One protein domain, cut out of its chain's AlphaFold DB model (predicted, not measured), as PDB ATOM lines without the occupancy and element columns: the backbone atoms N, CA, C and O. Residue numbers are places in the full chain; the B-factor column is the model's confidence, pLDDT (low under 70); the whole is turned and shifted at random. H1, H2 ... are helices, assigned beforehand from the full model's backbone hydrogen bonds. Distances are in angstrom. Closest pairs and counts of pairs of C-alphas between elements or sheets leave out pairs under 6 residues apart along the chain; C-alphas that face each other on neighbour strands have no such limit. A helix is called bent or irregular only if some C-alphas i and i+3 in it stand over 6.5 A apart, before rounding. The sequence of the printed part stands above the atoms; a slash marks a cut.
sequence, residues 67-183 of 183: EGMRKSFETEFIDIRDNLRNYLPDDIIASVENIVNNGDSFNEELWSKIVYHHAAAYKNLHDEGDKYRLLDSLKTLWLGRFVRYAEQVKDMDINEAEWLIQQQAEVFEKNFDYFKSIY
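Overview. This is residues 67 to 183 of the 183 residues of an uncharacterized protein of Thermoplasmatales archaeon (UniProt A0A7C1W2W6). H3 and H4 run opposite ways as a core hairpin; H1 packs on H4 and H2 on H3 at one side, while H5 and H6 pack on H3 at the other. The printed part has 117 residues with six named helices, H1 to H6, and no named strand: all helix. It is compact, radius of gyration of the C-alphas 14.6 A, spanning 43 by 32 by 26 A.

Along the chain. H1, residues 67 to 84, begins at C-alpha 67 (145.668, 139.574, 281.829) and is irregular: C-alphas 79 and 82 are 7.7 A apart. H2 is 90 to 102, H3 108 to 123, H4 128 to 153 (H4 is 35.4 A long), H5 158 to 174, and H6 176 to 182, ending at C-alpha 182 (161.679, 149.919, 253.282).

Arrangement. H1 touches H4, closest C-alphas Phe 73 and Leu 143, 5.5 A. The hub H3 touches H4 at a shallow tilt of 13 degrees, closest C-alphas Tyr 122 and Lys 131, 6.3 A. H3 touches H6, closest C-alphas Tyr 116 and Phe 179, 5.6 A. Every O i to N i+4 pair is within hydrogen-bond range in H2, H3 and H6; H1 has 12 of 14, H4 21 of 22, H5 12 of 13.

Size, cuts and confidence. The printed part has no cut, its links are tight, and no printed residue is under 70.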
ATOM      1  N   GLU A  67     145.391 141.010 281.924       91.75
ATOM      2  CA  GLU A  67     145.668 139.574 281.829       91.75
ATOM      3  C   GLU A  67     144.896 138.902 280.683       91.75
ATOM      4  O   GLU A  67     145.447 138.094 279.938       91.75
ATOM      5  N   GLY A  68     143.622 139.260 280.495       91.88
ATOM      6  CA  GLY A  68     142.825 138.771 279.368       91.88
ATOM      7  C   GLY A  68     143.381 139.224 278.017       91.88
ATOM      8  O   GLY A  68     143.475 138.423 277.085       91.88
ATOM      9  N   MET A  69     143.811 140.484 277.919       90.69
ATOM     10  CA  MET A  69     144.431 141.014 276.701       90.69
ATOM     11  C   MET A  69     145.793 140.374 276.418       90.69
ATOM     12  O   MET A  69     146.087 140.085 275.260       90.69
ATOM     13  N   ARG A  70     146.591 140.094 277.458       93.19
ATOM     14  CA  ARG A  70     147.861 139.364 277.347       93.19
ATOM     15  C   ARG A  70     147.645 137.963 276.779       93.19
ATOM     16  O   ARG A  70     148.238 137.633 275.759       93.19
ATOM     17  N   LYS A  71     146.718 137.193 277.356       93.94
ATOM     18  CA  LYS A  71     146.368 135.851 276.856       93.94
ATOM     19  C   LYS A  71     145.848 135.869 275.422       93.94
ATOM     20  O   LYS A  71     146.177 134.980 274.641       93.94
ATOM     21  N   SER A  72     145.047 136.880 275.078       93.19
ATOM     22  CA  SER A  72     144.540 137.054 273.711       93.19
ATOM     23  C   SER A  72     145.688 137.311 272.737       93.19
ATOM     24  O   SER A  72     145.766 136.653 271.709       93.19
ATOM     25  N   PHE A  73     146.625 138.197 273.092       94.50
ATOM     26  CA  PHE A  73     147.835 138.436 272.307       94.50
ATOM     27  C   PHE A  73     148.664 137.159 272.112       94.50
ATOM     28  O   PHE A  73     148.990 136.829 270.976       94.50
ATOM     29  N   GLU A  74     148.979 136.440 273.191       95.19
ATOM     30  CA  GLU A  74     149.808 135.227 273.143       95.19
ATOM     31  C   GLU A  74     149.161 134.135 272.279       95.19
ATOM     32  O   GLU A  74     149.825 133.548 271.425       95.19
ATOM     33  N   THR A  75     147.854 133.913 272.447       95.56
ATOM     34  CA  THR A  75     147.101 132.906 271.683       95.56
ATOM     35  C   THR A  75     147.008 133.290 270.209       95.56
ATOM     36  O   THR A  75     147.391 132.510 269.341       95.56
ATOM     37  N   GLU A  76     146.559 134.513 269.912       95.56
ATOM     38  CA  GLU A  76     146.402 134.973 268.529       95.56
ATOM     39  C   GLU A  76     147.743 135.032 267.793       95.56
ATOM     40  O   GLU A  76     147.797 134.738 266.602       95.56
ATOM     41  N   PHE A  77     148.834 135.403 268.474       96.19
ATOM     42  CA  PHE A  77     150.157 135.457 267.859       96.19
ATOM     43  C   PHE A  77     150.610 134.081 267.362       96.19
ATOM     44  O   PHE A  77     151.124 133.986 266.246       96.19
ATOM     45  N   ILE A  78     150.382 133.021 268.148       95.00
ATOM     46  CA  ILE A  78     150.714 131.644 267.753       95.00
ATOM     47  C   ILE A  78     149.996 131.268 266.452       95.00
ATOM     48  O   ILE A  78     150.627 130.706 265.556       95.00
ATOM     49  N   ASP A  79     148.722 131.641 266.318       95.25
ATOM     50  CA  ASP A  79     147.903 131.324 265.143       95.25
ATOM     51  C   ASP A  79     148.354 132.073 263.878       95.25
ATOM     52  O   ASP A  79     148.239 131.554 262.765       95.25
ATOM     53  N   ILE A  80     148.875 133.299 264.021       95.25
ATOM     54  CA  ILE A  80     149.229 134.154 262.876       95.25
ATOM     55  C   ILE A  80     150.723 134.194 262.548       95.25
ATOM     56  O   ILE A  80     151.081 134.777 261.522       95.25
ATOM     57  N   ARG A  81     151.607 133.623 263.380       93.62
ATOM     58  CA  ARG A  81     153.070 133.793 263.252       93.62
ATOM     59  C   ARG A  81     153.609 133.435 261.867       93.62
ATOM     60  O   ARG A  81     154.487 134.117 261.348       93.62
ATOM     61  N   ASP A  82     153.056 132.395 261.245       92.62
ATOM     62  CA  ASP A  82     153.516 131.940 259.936       92.62
ATOM     63  C   ASP A  82     153.069 132.911 258.838       92.62
ATOM     64  O   ASP A  82     153.841 133.221 257.934       92.62
ATOM     65  N   ASN A  83     151.870 133.484 258.975       92.38
ATOM     66  CA  ASN A  83     151.370 134.525 258.081       92.38
ATOM     67  C   ASN A  83     152.115 135.857 258.257       92.38
ATOM     68  O   ASN A  83     152.247 136.604 257.289       92.38
ATOM     69  N   LEU A  84     152.619 136.159 259.460       95.00
ATOM     70  CA  LEU A  84     153.392 137.378 259.727       95.00
ATOM     71  C   LEU A  84     154.689 137.446 258.913       95.00
ATOM     72  O   LEU A  84     155.111 138.553 258.584       95.00
ATOM     73  N   ARG A  85     155.272 136.307 258.512       94.44
ATOM     74  CA  ARG A  85     156.456 136.259 257.628       94.44
ATOM     75  C   ARG A  85     156.219 136.890 256.255       94.44
ATOM     76  O   ARG A  85     157.172 137.273 255.590       94.44
ATOM     77  N   ASN A  86     154.959 137.053 255.843       93.12
ATOM     78  CA  ASN A  86     154.624 137.768 254.610       93.12
ATOM     79  C   ASN A  86     154.810 139.290 254.732       93.12
ATOM     80  O   ASN A  86     154.888 139.977 253.715       93.12
ATOM     81  N   TYR A  87     154.838 139.824 255.956       95.56
ATOM     82  CA  TYR A  87     154.842 141.266 256.218       95.56
ATOM     83  C   TYR A  87     156.033 141.726 257.053       95.56
ATOM     84  O   TYR A  87     156.380 142.900 257.005       95.56
ATOM     85  N   LEU A  88     156.634 140.833 257.842       97.44
ATOM     86  CA  LEU A  88     157.715 141.134 258.771       97.44
ATOM     87  C   LEU A  88     158.940 140.256 258.484       97.44
ATOM     88  O   LEU A  88     158.781 139.079 258.164       97.44
ATOM     89  N   PRO A  89     160.157 140.794 258.660       97.31
ATOM     90  CA  PRO A  89     161.378 140.004 258.619       97.31
ATOM     91  C   PRO A  89     161.499 139.089 259.849       97.31
ATOM     92  O   PRO A  89     160.933 139.359 260.915       97.31
ATOM     93  N   ASP A  90     162.273 138.012 259.700       96.88
ATOM     94  CA  ASP A  90     162.397 136.953 260.708       96.88
ATOM     95  C   ASP A  90     162.968 137.441 262.050       96.88
ATOM     96  O   ASP A  90     162.589 136.923 263.098       96.88
ATOM     97  N   ASP A  91     163.832 138.459 262.058       96.75
ATOM     98  CA  ASP A  91     164.410 139.028 263.284       96.75
ATOM     99  C   ASP A  91     163.357 139.742 264.151       96.75
ATOM    100  O   ASP A  91     163.360 139.631 265.383       96.75
ATOM    101  N   ILE A  92     162.411 140.436 263.512       97.25
ATOM    102  CA  ILE A  92     161.281 141.068 264.200       97.25
ATOM    103  C   ILE A  92     160.330 140.001 264.730       97.25
ATOM    104  O   ILE A  92     159.870 140.114 265.866       97.25
ATOM    105  N   ILE A  93     160.058 138.953 263.950       97.00
ATOM    106  CA  ILE A  93     159.195 137.849 264.390       97.00
ATOM    107  C   ILE A  93     159.819 137.135 265.587       97.00
ATOM    108  O   ILE A  93     159.140 136.975 266.597       97.00
ATOM    109  N   ALA A  94     161.113 136.814 265.531       96.00
ATOM    110  CA  ALA A  94     161.844 136.213 266.646       96.00
ATOM    111  C   ALA A  94     161.805 137.096 267.907       96.00
ATOM    112  O   ALA A  94     161.658 136.597 269.022       96.00
ATOM    113  N   SER A  95     161.872 138.422 267.743       96.88
ATOM    114  CA  SER A  95     161.730 139.363 268.860       96.88
ATOM    115  C   SER A  95     160.336 139.300 269.498       96.88
ATOM    116  O   SER A  95     160.217 139.369 270.721       96.88
ATOM    117  N   VAL A  96     159.277 139.138 268.698       96.81
ATOM    118  CA  VAL A  96     157.908 138.963 269.216       96.81
ATOM    119  C   VAL A  96     157.711 137.572 269.830       96.81
ATOM    120  O   VAL A  96     157.084 137.460 270.880       96.81
ATOM    121  N   GLU A  97     158.291 136.519 269.253       95.88
ATOM    122  CA  GLU A  97     158.289 135.175 269.851       95.88
ATOM    123  C   GLU A  97     158.948 135.177 271.232       95.88
ATOM    124  O   GLU A  97     158.444 134.554 272.164       95.88
ATOM    125  N   ASN A  98     160.044 135.917 271.392       95.06
ATOM    126  CA  ASN A  98     160.719 136.082 272.673       95.06
ATOM    127  C   ASN A  98     159.829 136.799 273.709       95.06
ATOM    128  O   ASN A  98     159.767 136.384 274.866       95.06
ATOM    129  N   ILE A  99     159.063 137.810 273.286       95.19
ATOM    130  CA  ILE A  99     158.055 138.474 274.132       95.19
ATOM    131  C   ILE A  99     156.995 137.475 274.618       95.19
ATOM    132  O   ILE A  99     156.668 137.464 275.804       95.19
ATOM    133  N   VAL A 100     156.482 136.622 273.727       94.00
ATOM    134  CA  VAL A 100     155.453 135.622 274.068       94.00
ATOM    135  C   VAL A 100     156.005 134.515 274.969       94.00
ATOM    136  O   VAL A 100     155.368 134.148 275.949       94.00
ATOM    137  N   ASN A 101     157.191 133.985 274.664       92.31
ATOM    138  CA  ASN A 101     157.720 132.799 275.343       92.31
ATOM    139  C   ASN A 101     158.444 133.120 276.656       92.31
ATOM    140  O   ASN A 101     158.383 132.330 277.596       92.31
ATOM    141  N   ASN A 102     159.142 134.257 276.716       90.44
ATOM    142  CA  ASN A 102     160.031 134.600 277.828       90.44
ATOM    143  C   ASN A 102     159.534 135.804 278.644       90.44
ATOM    144  O   ASN A 102     160.177 136.188 279.619       90.44
ATOM    145  N   GLY A 103     158.387 136.389 278.279       84.50
ATOM    146  CA  GLY A 103     157.800 137.521 279.000       84.50
ATOM    147  C   GLY A 103     158.558 138.836 278.810       84.50
ATOM    148  O   GLY A 103     158.403 139.753 279.621       84.50
ATOM    149  N   ASP A 104     159.366 138.943 277.752       84.56
ATOM    150  CA  ASP A 104     159.978 140.208 277.355       84.56
ATOM    151  C   ASP A 104     158.910 141.252 276.997       84.56
ATOM    152  O   ASP A 104     157.719 140.965 276.878       84.56
ATOM    153  N   SER A 105     159.312 142.514 276.841       81.81
ATOM    154  CA  SER A 105     158.366 143.603 276.585       81.81
ATOM    155  C   SER A 105     158.545 144.242 275.214       81.81
ATOM    156  O   SER A 105     159.661 144.408 274.727       81.81
ATOM    157  N   PHE A 106     157.429 144.673 274.618       90.38
ATOM    158  CA  PHE A 106     157.451 145.538 273.440       90.38
ATOM    159  C   PHE A 106     158.153 146.853 273.775       90.38
ATOM    160  O   PHE A 106     157.567 147.726 274.419       90.38
ATOM    161  N   ASN A 107     159.391 147.004 273.313       92.25
ATOM    162  CA  ASN A 107     160.051 148.300 273.307       92.25
ATOM    163  C   ASN A 107     159.572 149.145 272.113       92.25
ATOM    164  O   ASN A 107     158.989 148.656 271.138       92.25
ATOM    165  N   GLU A 108     159.796 150.447 272.217       94.12
ATOM    166  CA  GLU A 108     159.339 151.444 271.256       94.12
ATOM    167  C   GLU A 108     159.988 151.272 269.878       94.12
ATOM    168  O   GLU A 108     159.348 151.526 268.857       94.12
ATOM    169  N   GLU A 109     161.242 150.819 269.840       96.38
ATOM    170  CA  GLU A 109     161.981 150.610 268.599       96.38
ATOM    171  C   GLU A 109     161.378 149.455 267.793       96.38
ATOM    172  O   GLU A 109     161.012 149.644 266.630       96.38
ATOM    173  N   LEU A 110     161.199 148.292 268.421       97.56
ATOM    174  CA  LEU A 110     160.543 147.128 267.837       97.56
ATOM    175  C   LEU A 110     159.142 147.491 267.346       97.56
ATOM    176  O   LEU A 110     158.790 147.194 266.205       97.56
ATOM    177  N   TRP A 111     158.365 148.193 268.176       97.94
ATOM    178  CA  TRP A 111     157.026 148.636 267.797       97.94
ATOM    179  C   TRP A 111     157.041 149.541 266.560       97.94
ATOM    180  O   TRP A 111     156.248 149.333 265.641       97.94
ATOM    181  N   SER A 112     157.969 150.501 266.485       97.88
ATOM    182  CA  SER A 112     158.093 151.367 265.306       97.88
ATOM    183  C   SER A 112     158.403 150.576 264.034       97.88
ATOM    184  O   SER A 112     157.752 150.786 263.010       97.88
ATOM    185  N   LYS A 113     159.319 149.600 264.106       98.25
ATOM    186  CA  LYS A 113     159.674 148.744 262.967       98.25
ATOM    187  C   LYS A 113     158.498 147.871 262.527       98.25
ATOM    188  O   LYS A 113     158.255 147.770 261.328       98.25
ATOM    189  N   ILE A 114     157.741 147.301 263.470       98.31
ATOM    190  CA  ILE A 114     156.520 146.531 263.181       98.31
ATOM    191  C   ILE A 114     155.525 147.385 262.392       98.31
ATOM    192  O   ILE A 114     155.058 146.959 261.337       98.31
ATOM    193  N   VAL A 115     155.213 148.593 262.874       98.25
ATOM    194  CA  VAL A 115     154.254 149.489 262.207       98.25
ATOM    195  C   VAL A 115     154.749 149.893 260.817       98.25
ATOM    196  O   VAL A 115     153.966 149.899 259.870       98.25
ATOM    197  N   TYR A 116     156.041 150.192 260.673       98.38
ATOM    198  CA  TYR A 116     156.645 150.576 259.397       98.38
ATOM    199  C   TYR A 116     156.626 149.471 258.351       98.38
ATOM    200  O   TYR A 116     156.262 149.739 257.206       98.38
ATOM    201  N   HIS A 117     156.934 148.238 258.740       98.56
ATOM    202  CA  HIS A 117     156.811 147.092 257.844       98.56
ATOM    203  C   HIS A 117     155.363 146.835 257.430       98.56
ATOM    204  O   HIS A 117     155.098 146.645 256.248       98.56
ATOM    205  N   HIS A 118     154.403 146.935 258.356       98.50
ATOM    206  CA  HIS A 118     152.987 146.813 257.996       98.50
ATOM    207  C   HIS A 118     152.548 147.922 257.031       98.50
ATOM    208  O   HIS A 118     151.837 147.637 256.073       98.50
ATOM    209  N   ALA A 119     152.994 149.165 257.226       98.31
ATOM    210  CA  ALA A 119     152.694 150.260 256.307       98.31
ATOM    211  C   ALA A 119     153.299 150.026 254.909       98.31
ATOM    212  O   ALA A 119     152.619 150.240 253.903       98.31
ATOM    213  N   ALA A 120     154.556 149.573 254.841       98.06
ATOM    214  CA  ALA A 120     155.244 149.257 253.589       98.06
ATOM    215  C   ALA A 120     154.588 148.079 252.853       98.06
ATOM    216  O   ALA A 120     154.331 148.159 251.653       98.06
ATOM    217  N   ALA A 121     154.234 147.014 253.572       97.94
ATOM    218  CA  ALA A 121     153.502 145.887 253.009       97.94
ATOM    219  C   ALA A 121     152.106 146.313 252.518       97.94
ATOM    220  O   ALA A 121     151.733 145.997 251.389       97.94
ATOM    221  N   TYR A 122     151.374 147.116 253.301       98.12
ATOM    222  CA  TYR A 122     150.038 147.612 252.945       98.12
ATOM    223  C   TYR A 122     150.025 148.387 251.623       98.12
ATOM    224  O   TYR A 122     149.088 148.247 250.836       98.12
ATOM    225  N   LYS A 123     151.072 149.174 251.339       96.56
ATOM    226  CA  LYS A 123     151.210 149.935 250.084       96.56
ATOM    227  C   LYS A 123     151.029 149.054 248.845       96.56
ATOM    228  O   LYS A 123     150.381 149.494 247.887       96.56
ATOM    229  N   ASN A 124     151.574 147.839 248.890       95.19
ATOM    230  CA  ASN A 124     151.621 146.890 247.779       95.19
ATOM    231  C   ASN A 124     150.372 145.998 247.682       95.19
ATOM    232  O   ASN A 124     150.241 145.229 246.732       95.19
ATOM    233  N   LEU A 125     149.444 146.101 248.639       96.19
ATOM    234  CA  LEU A 125     148.195 145.348 248.617       96.19
ATOM    235  C   LEU A 125     147.114 146.094 247.828       96.19
ATOM    236  O   LEU A 125     146.919 147.307 247.963       96.19
ATOM    237  N   HIS A 126     146.384 145.332 247.017       93.12
ATOM    238  CA  HIS A 126     145.283 145.828 246.192       93.12
ATOM    239  C   HIS A 126     143.931 145.244 246.605       93.12
ATOM    240  O   HIS A 126     142.923 145.936 246.489       93.12
ATOM    241  N   ASP A 127     143.913 144.004 247.098       95.81
ATOM    242  CA  ASP A 127     142.703 143.344 247.575       95.81
ATOM    243  C   ASP A 127     142.352 143.774 249.007       95.81
ATOM    244  O   ASP A 127     143.209 143.835 249.894       95.81
ATOM    245  N   GLU A 128     141.071 144.059 249.244       94.50
ATOM    246  CA  GLU A 128     140.582 144.486 250.559       94.50
ATOM    247  C   GLU A 128     140.638 143.355 251.600       94.50
ATOM    248  O   GLU A 128     140.822 143.621 252.789       94.50
ATOM    249  N   GLY A 129     140.543 142.093 251.172       96.19
ATOM    250  CA  GLY A 129     140.719 140.931 252.039       96.19
ATOM    251  C   GLY A 129     142.155 140.802 252.549       96.19
ATOM    252  O   GLY A 129     142.367 140.605 253.747       96.19
ATOM    253  N   ASP A 130     143.147 140.986 251.680       96.06
ATOM    254  CA  ASP A 130     144.558 140.953 252.085       96.06
ATOM    255  C   ASP A 130     144.934 142.151 252.961       96.06
ATOM    256  O   ASP A 130     145.592 141.982 253.994       96.06
ATOM    257  N   LYS A 131     144.440 143.353 252.631       96.69
ATOM    258  CA  LYS A 131     144.569 144.526 253.511       96.69
ATOM    259  C   LYS A 131     143.977 144.251 254.889       96.69
ATOM    260  O   LYS A 131     144.600 144.577 255.897       96.69
ATOM    261  N   TYR A 132     142.794 143.636 254.948       95.31
ATOM    262  CA  TYR A 132     142.170 143.267 256.213       95.31
ATOM    263  C   TYR A 132     143.040 142.290 257.009       95.31
ATOM    264  O   TYR A 132     143.253 142.522 258.196       95.31
ATOM    265  N   ARG A 133     143.586 141.244 256.373       95.81
ATOM    266  CA  ARG A 133     144.478 140.269 257.028       95.81
ATOM    267  C   ARG A 133     145.736 140.924 257.597       95.81
ATOM    268  O   ARG A 133     146.105 140.623 258.727       95.81
ATOM    269  N   LEU A 134     146.356 141.845 256.857       97.50
ATOM    270  CA  LEU A 134     147.508 142.614 257.337       97.50
ATOM    271  C   LEU A 134     147.138 143.520 258.523       97.50
ATOM    272  O   LEU A 134     147.859 143.597 259.517       97.50
ATOM    273  N   LEU A 135     146.003 144.219 258.455       96.81
ATOM    274  CA  LEU A 135     145.549 145.066 259.566       96.81
ATOM    275  C   LEU A 135     145.157 144.234 260.794       96.81
ATOM    276  O   LEU A 135     145.333 144.683 261.928       96.81
ATOM    277  N   ASP A 136     144.638 143.025 260.580       95.19
ATOM    278  CA  ASP A 136     144.318 142.082 261.644       95.19
ATOM    279  C   ASP A 136     145.573 141.538 262.333       95.19
ATOM    280  O   ASP A 136     145.615 141.484 263.566       95.19
ATOM    281  N   SER A 137     146.624 141.241 261.562       96.88
ATOM    282  CA  SER A 137     147.915 140.832 262.118       96.88
ATOM    283  C   SER A 137     148.563 141.962 262.920       96.88
ATOM    284  O   SER A 137     149.047 141.738 264.031       96.88
ATOM    285  N   LEU A 138     148.484 143.205 262.429       97.62
ATOM    286  CA  LEU A 138     148.944 144.376 263.180       97.62
ATOM    287  C   LEU A 138     148.152 144.572 264.478       97.62
ATOM    288  O   LEU A 138     148.733 144.927 265.504       97.62
ATOM    289  N   LYS A 139     146.834 144.333 264.452       95.69
ATOM    290  CA  LYS A 139     145.975 144.389 265.644       95.69
ATOM    291  C   LYS A 139     146.448 143.404 266.705       95.69
ATOM    292  O   LYS A 139     146.492 143.773 267.874       95.69
ATOM    293  N   THR A 140     146.807 142.179 266.322       95.31
ATOM    294  CA  THR A 140     147.301 141.180 267.280       95.31
ATOM    295  C   THR A 140     148.574 141.675 267.962       95.31
ATOM    296  O   THR A 140     148.644 141.690 269.186       95.31
ATOM    297  N   LEU A 141     149.538 142.202 267.201       97.00
ATOM    298  CA  LEU A 141     150.765 142.778 267.770       97.00
ATOM    299  C   LEU A 141     150.487 144.017 268.639       97.00
ATOM    300  O   LEU A 141     151.137 144.229 269.666       97.00
ATOM    301  N   TRP A 142     149.487 144.819 268.267       95.81
ATOM    302  CA  TRP A 142     149.043 145.958 269.062       95.81
ATOM    303  C   TRP A 142     148.489 145.548 270.431       95.81
ATOM    304  O   TRP A 142     148.727 146.276 271.391       95.81
ATOM    305  N   LEU A 143     147.815 144.399 270.565       93.50
ATOM    306  CA  LEU A 143     147.347 143.914 271.873       93.50
ATOM    307  C   LEU A 143     148.518 143.756 272.851       93.50
ATOM    308  O   LEU A 143     148.457 144.260 273.972       93.50
ATOM    309  N   GLY A 144     149.618 143.148 272.404       94.12
ATOM    310  CA  GLY A 144     150.834 143.021 273.207       94.12
ATOM    311  C   GLY A 144     151.465 144.377 273.545       94.12
ATOM    312  O   GLY A 144     151.822 144.642 274.699       94.12
ATOM    313  N   ARG A 145     151.526 145.300 272.572       95.25
ATOM    314  CA  ARG A 145     152.001 146.675 272.812       95.25
ATOM    315  C   ARG A 145     151.130 147.431 273.817       95.25
ATOM    316  O   ARG A 145     151.662 148.199 274.629       95.25
ATOM    317  N   PHE A 146     149.817 147.234 273.749       92.50
ATOM    318  CA  PHE A 146     148.828 147.856 274.619       92.50
ATOM    319  C   PHE A 146     148.961 147.353 276.054       92.50
ATOM    320  O   PHE A 146     149.003 148.174 276.967       92.50
ATOM    321  N   VAL A 147     149.109 146.038 276.254       92.44
ATOM    322  CA  VAL A 147     149.393 145.440 277.570       92.44
ATOM    323  C   VAL A 147     150.621 146.097 278.197       92.44
ATOM    324  O   VAL A 147     150.541 146.610 279.313       92.44
ATOM    325  N   ARG A 148     151.723 146.198 277.440       94.00
ATOM    326  CA  ARG A 148     152.940 146.868 277.914       94.00
ATOM    327  C   ARG A 148     152.687 148.330 278.292       94.00
ATOM    328  O   ARG A 148     153.147 148.778 279.338       94.00
ATOM    329  N   TYR A 149     151.960 149.073 277.461       93.25
ATOM    330  CA  TYR A 149     151.637 150.470 277.752       93.25
ATOM    331  C   TYR A 149     150.785 150.607 279.021       93.25
ATOM    332  O   TYR A 149     151.117 151.412 279.887       93.25
ATOM    333  N   ALA A 150     149.736 149.793 279.160       91.31
ATOM    334  CA  ALA A 150     148.846 149.801 280.317       91.31
ATOM    335  C   ALA A 150     149.606 149.531 281.625       91.31
ATOM    336  O   ALA A 150     149.349 150.186 282.632       91.31
ATOM    337  N   GLU A 151     150.585 148.624 281.603       91.69
ATOM    338  CA  GLU A 151     151.456 148.358 282.751       91.69
ATOM    339  C   GLU A 151     152.396 149.523 283.076       91.69
ATOM    340  O   GLU A 151     152.623 149.801 284.253       91.69
ATOM    341  N   GLN A 152     152.931 150.208 282.057       92.56
ATOM    342  CA  GLN A 152     153.817 151.365 282.241       92.56
ATOM    343  C   GLN A 152     153.090 152.543 282.898       92.56
ATOM    344  O   GLN A 152     153.668 153.201 283.758       92.56
ATOM    345  N   VAL A 153     151.837 152.804 282.510       91.75
ATOM    346  CA  VAL A 153     151.100 154.009 282.937       91.75
ATOM    347  C   VAL A 153     150.152 153.791 284.115       91.75
ATOM    348  O   VAL A 153     149.463 154.727 284.509       91.75
ATOM    349  N   LYS A 154     150.093 152.583 284.692       89.44
ATOM    350  CA  LYS A 154     149.094 152.227 285.720       89.44
ATOM    351  C   LYS A 154     149.096 153.150 286.950       89.44
ATOM    352  O   LYS A 154     148.034 153.402 287.512       89.44
ATOM    353  N   ASP A 155     150.271 153.653 287.330       89.06
ATOM    354  CA  ASP A 155     150.481 154.517 288.499       89.06
ATOM    355  C   ASP A 155     150.818 155.968 288.100       89.06
ATOM    356  O   ASP A 155     151.136 156.783 288.962       89.06
ATOM    357  N   MET A 156     150.756 156.286 286.801       90.62
ATOM    358  CA  MET A 156     151.078 157.605 286.256       90.62
ATOM    359  C   MET A 156     149.849 158.519 286.232       90.62
ATOM    360  O   MET A 156     148.711 158.077 286.035       90.62
ATOM    361  N   ASP A 157     150.075 159.822 286.368       88.00
ATOM    362  CA  ASP A 157     149.072 160.826 286.038       88.00
ATOM    363  C   ASP A 157     148.988 161.100 284.520       88.00
ATOM    364  O   ASP A 157     149.708 160.525 283.702       88.00
ATOM    365  N   ILE A 158     148.054 161.970 284.115       86.12
ATOM    366  CA  ILE A 158     147.832 162.291 282.696       86.12
ATOM    367  C   ILE A 158     149.080 162.900 282.052       86.12
ATOM    368  O   ILE A 158     149.378 162.595 280.900       86.12
ATOM    369  N   ASN A 159     149.768 163.800 282.755       88.88
ATOM    370  CA  ASN A 159     150.911 164.513 282.198       88.88
ATOM    371  C   ASN A 159     152.118 163.577 282.081       88.88
ATOM    372  O   ASN A 159     152.839 163.644 281.087       88.88
ATOM    373  N   GLU A 160     152.304 162.673 283.043       91.12
ATOM    374  CA  GLU A 160     153.314 161.612 282.990       91.12
ATOM    375  C   GLU A 160     153.043 160.625 281.844       91.12
ATOM    376  O   GLU A 160     153.943 160.324 281.056       91.12
ATOM    377  N   ALA A 161     151.793 160.177 281.687       90.75
ATOM    378  CA  ALA A 161     151.400 159.296 280.588       90.75
ATOM    379  C   ALA A 161     151.559 159.977 279.214       90.75
ATOM    380  O   ALA A 161     152.076 159.370 278.273       90.75
ATOM    381  N   GLU A 162     151.179 161.253 279.096       89.31
ATOM    382  CA  GLU A 162     151.400 162.055 277.886       89.31
ATOM    383  C   GLU A 162     152.897 162.213 277.592       89.31
ATOM    384  O   GLU A 162     153.324 162.076 276.444       89.31
ATOM    385  N   TRP A 163     153.718 162.452 278.621       90.38
ATOM    386  CA  TRP A 163     155.169 162.529 278.468       90.38
ATOM    387  C   TRP A 163     155.733 161.230 277.896       90.38
ATOM    388  O   TRP A 163     156.499 161.271 276.927       90.38
ATOM    389  N   LEU A 164     155.291 160.087 278.424       92.56
ATOM    390  CA  LEU A 164     155.667 158.781 277.905       92.56
ATOM    391  C   LEU A 164     155.256 158.635 276.431       92.56
ATOM    392  O   LEU A 164     156.113 158.316 275.611       92.56
ATOM    393  N   ILE A 165     154.005 158.933 276.054       91.56
ATOM    394  CA  ILE A 165     153.543 158.869 274.650       91.56
ATOM    395  C   ILE A 165     154.434 159.713 273.727       91.56
ATOM    396  O   ILE A 165     154.823 159.251 272.650       91.56
ATOM    397  N   GLN A 166     154.792 160.934 274.134       90.31
ATOM    398  CA  GLN A 166     155.643 161.804 273.319       90.31
ATOM    399  C   GLN A 166     157.045 161.222 273.119       90.31
ATOM    400  O   GLN A 166     157.554 161.273 271.996       90.31
ATOM    401  N   GLN A 167     157.641 160.627 274.158       91.00
ATOM    402  CA  GLN A 167     158.930 159.935 274.044       91.00
ATOM    403  C   GLN A 167     158.856 158.753 273.071       91.00
ATOM    404  O   GLN A 167     159.741 158.586 272.233       91.00
ATOM    405  N   GLN A 168     157.769 157.979 273.103       93.19
ATOM    406  CA  GLN A 168     157.568 156.891 272.143       93.19
ATOM    407  C   GLN A 168     157.405 157.416 270.711       93.19
ATOM    408  O   GLN A 168     157.973 156.857 269.776       93.19
ATOM    409  N   ALA A 169     156.674 158.519 270.521       91.88
ATOM    410  CA  ALA A 169     156.511 159.142 269.208       91.88
ATOM    411  C   ALA A 169     157.840 159.675 268.642       91.88
ATOM    412  O   ALA A 169     158.054 159.641 267.433       91.88
ATOM    413  N   GLU A 170     158.758 160.145 269.491       91.44
ATOM    414  CA  GLU A 170     160.106 160.538 269.061       91.44
ATOM    415  C   GLU A 170     160.917 159.360 268.502       91.44
ATOM    416  O   GLU A 170     161.758 159.575 267.631       91.44
ATOM    417  N   VAL A 171     160.662 158.125 268.945       94.56
ATOM    418  CA  VAL A 171     161.317 156.929 268.381       94.56
ATOM    419  C   VAL A 171     160.909 156.715 266.925       94.56
ATOM    420  O   VAL A 171     161.766 156.415 266.099       94.56
ATOM    421  N   PHE A 172     159.642 156.959 266.574       94.31
ATOM    422  CA  PHE A 172     159.196 156.934 265.177       94.31
ATOM    423  C   PHE A 172     159.923 158.002 264.350       94.31
ATOM    424  O   PHE A 172     160.514 157.693 263.323       94.31
ATOM    425  N   GLU A 173     159.980 159.247 264.825       91.25
ATOM    426  CA  GLU A 173     160.692 160.321 264.109       91.25
ATOM    427  C   GLU A 173     162.184 159.997 263.899       91.25
ATOM    428  O   GLU A 173     162.729 160.226 262.817       91.25
ATOM    429  N   LYS A 174     162.846 159.416 264.910       92.31
ATOM    430  CA  LYS A 174     164.245 158.962 264.812       92.31
ATOM    431  C   LYS A 174     164.409 157.827 263.798       92.31
ATOM    432  O   LYS A 174     165.360 157.845 263.020       92.31
ATOM    433  N   ASN A 175     163.463 156.890 263.762       94.81
ATOM    434  CA  ASN A 175     163.475 155.732 262.868       94.81
ATOM    435  C   ASN A 175     162.861 156.018 261.486       94.81
ATOM    436  O   ASN A 175     162.733 155.111 260.665       94.81
ATOM    437  N   PHE A 176     162.507 157.268 261.180       93.56
ATOM    438  CA  PHE A 176     161.835 157.604 259.927       93.56
ATOM    439  C   PHE A 176     162.701 157.351 258.681       93.56
ATOM    440  O   PHE A 176     162.184 157.038 257.610       93.56
ATOM    441  N   ASP A 177     164.030 157.444 258.796       93.94
ATOM    442  CA  ASP A 177     164.924 157.082 257.687       93.94
ATOM    443  C   ASP A 177     164.886 155.579 257.383       93.94
ATOM    444  O   ASP A 177     164.890 155.201 256.214       93.94
ATOM    445  N   TYR A 178     164.761 154.739 258.416       96.19
ATOM    446  CA  TYR A 178     164.547 153.303 258.250       96.19
ATOM    447  C   TYR A 178     163.205 153.019 257.561       96.19
ATOM    448  O   TYR A 178     163.146 152.209 256.640       96.19
ATOM    449  N   PHE A 179     162.136 153.735 257.927       96.06
ATOM    450  CA  PHE A 179     160.856 153.627 257.219       96.06
ATOM    451  C   PHE A 179     160.997 153.947 255.727       96.06
ATOM    452  O   PHE A 179     160.592 153.155 254.880       96.06
ATOM    453  N   LYS A 180     161.640 155.072 255.391       94.94
ATOM    454  CA  LYS A 180     161.878 155.475 253.995       94.94
ATOM    455  C   LYS A 180     162.671 154.445 253.192       94.94
ATOM    456  O   LYS A 180     162.482 154.392 251.978       94.94
ATOM    457  N   SER A 181     163.569 153.689 253.828       96.31
ATOM    458  CA  SER A 181     164.374 152.681 253.133       96.31
ATOM    459  C   SER A 181     163.605 151.404 252.799       96.31
ATOM    460  O   SER A 181     164.056 150.661 251.935       96.31
ATOM    461  N   ILE A 182     162.478 151.143 253.473       96.44
ATOM    462  CA  ILE A 182     161.679 149.919 253.282       96.44
ATOM    463  C   ILE A 182     160.310 150.156 252.621       96.44
ATOM    464  O   ILE A 182     159.670 149.189 252.221       96.44
ATOM    465  N   TYR A 183     159.850 151.408 252.537       95.19
ATOM    466  CA  TYR A 183     158.574 151.808 251.922       95.19
ATOM    467  C   TYR A 183     158.688 152.033 250.413       95.19
ATOM    468  O   TYR A 183     157.705 151.777 249.677       95.19
TER     469      TYR A 183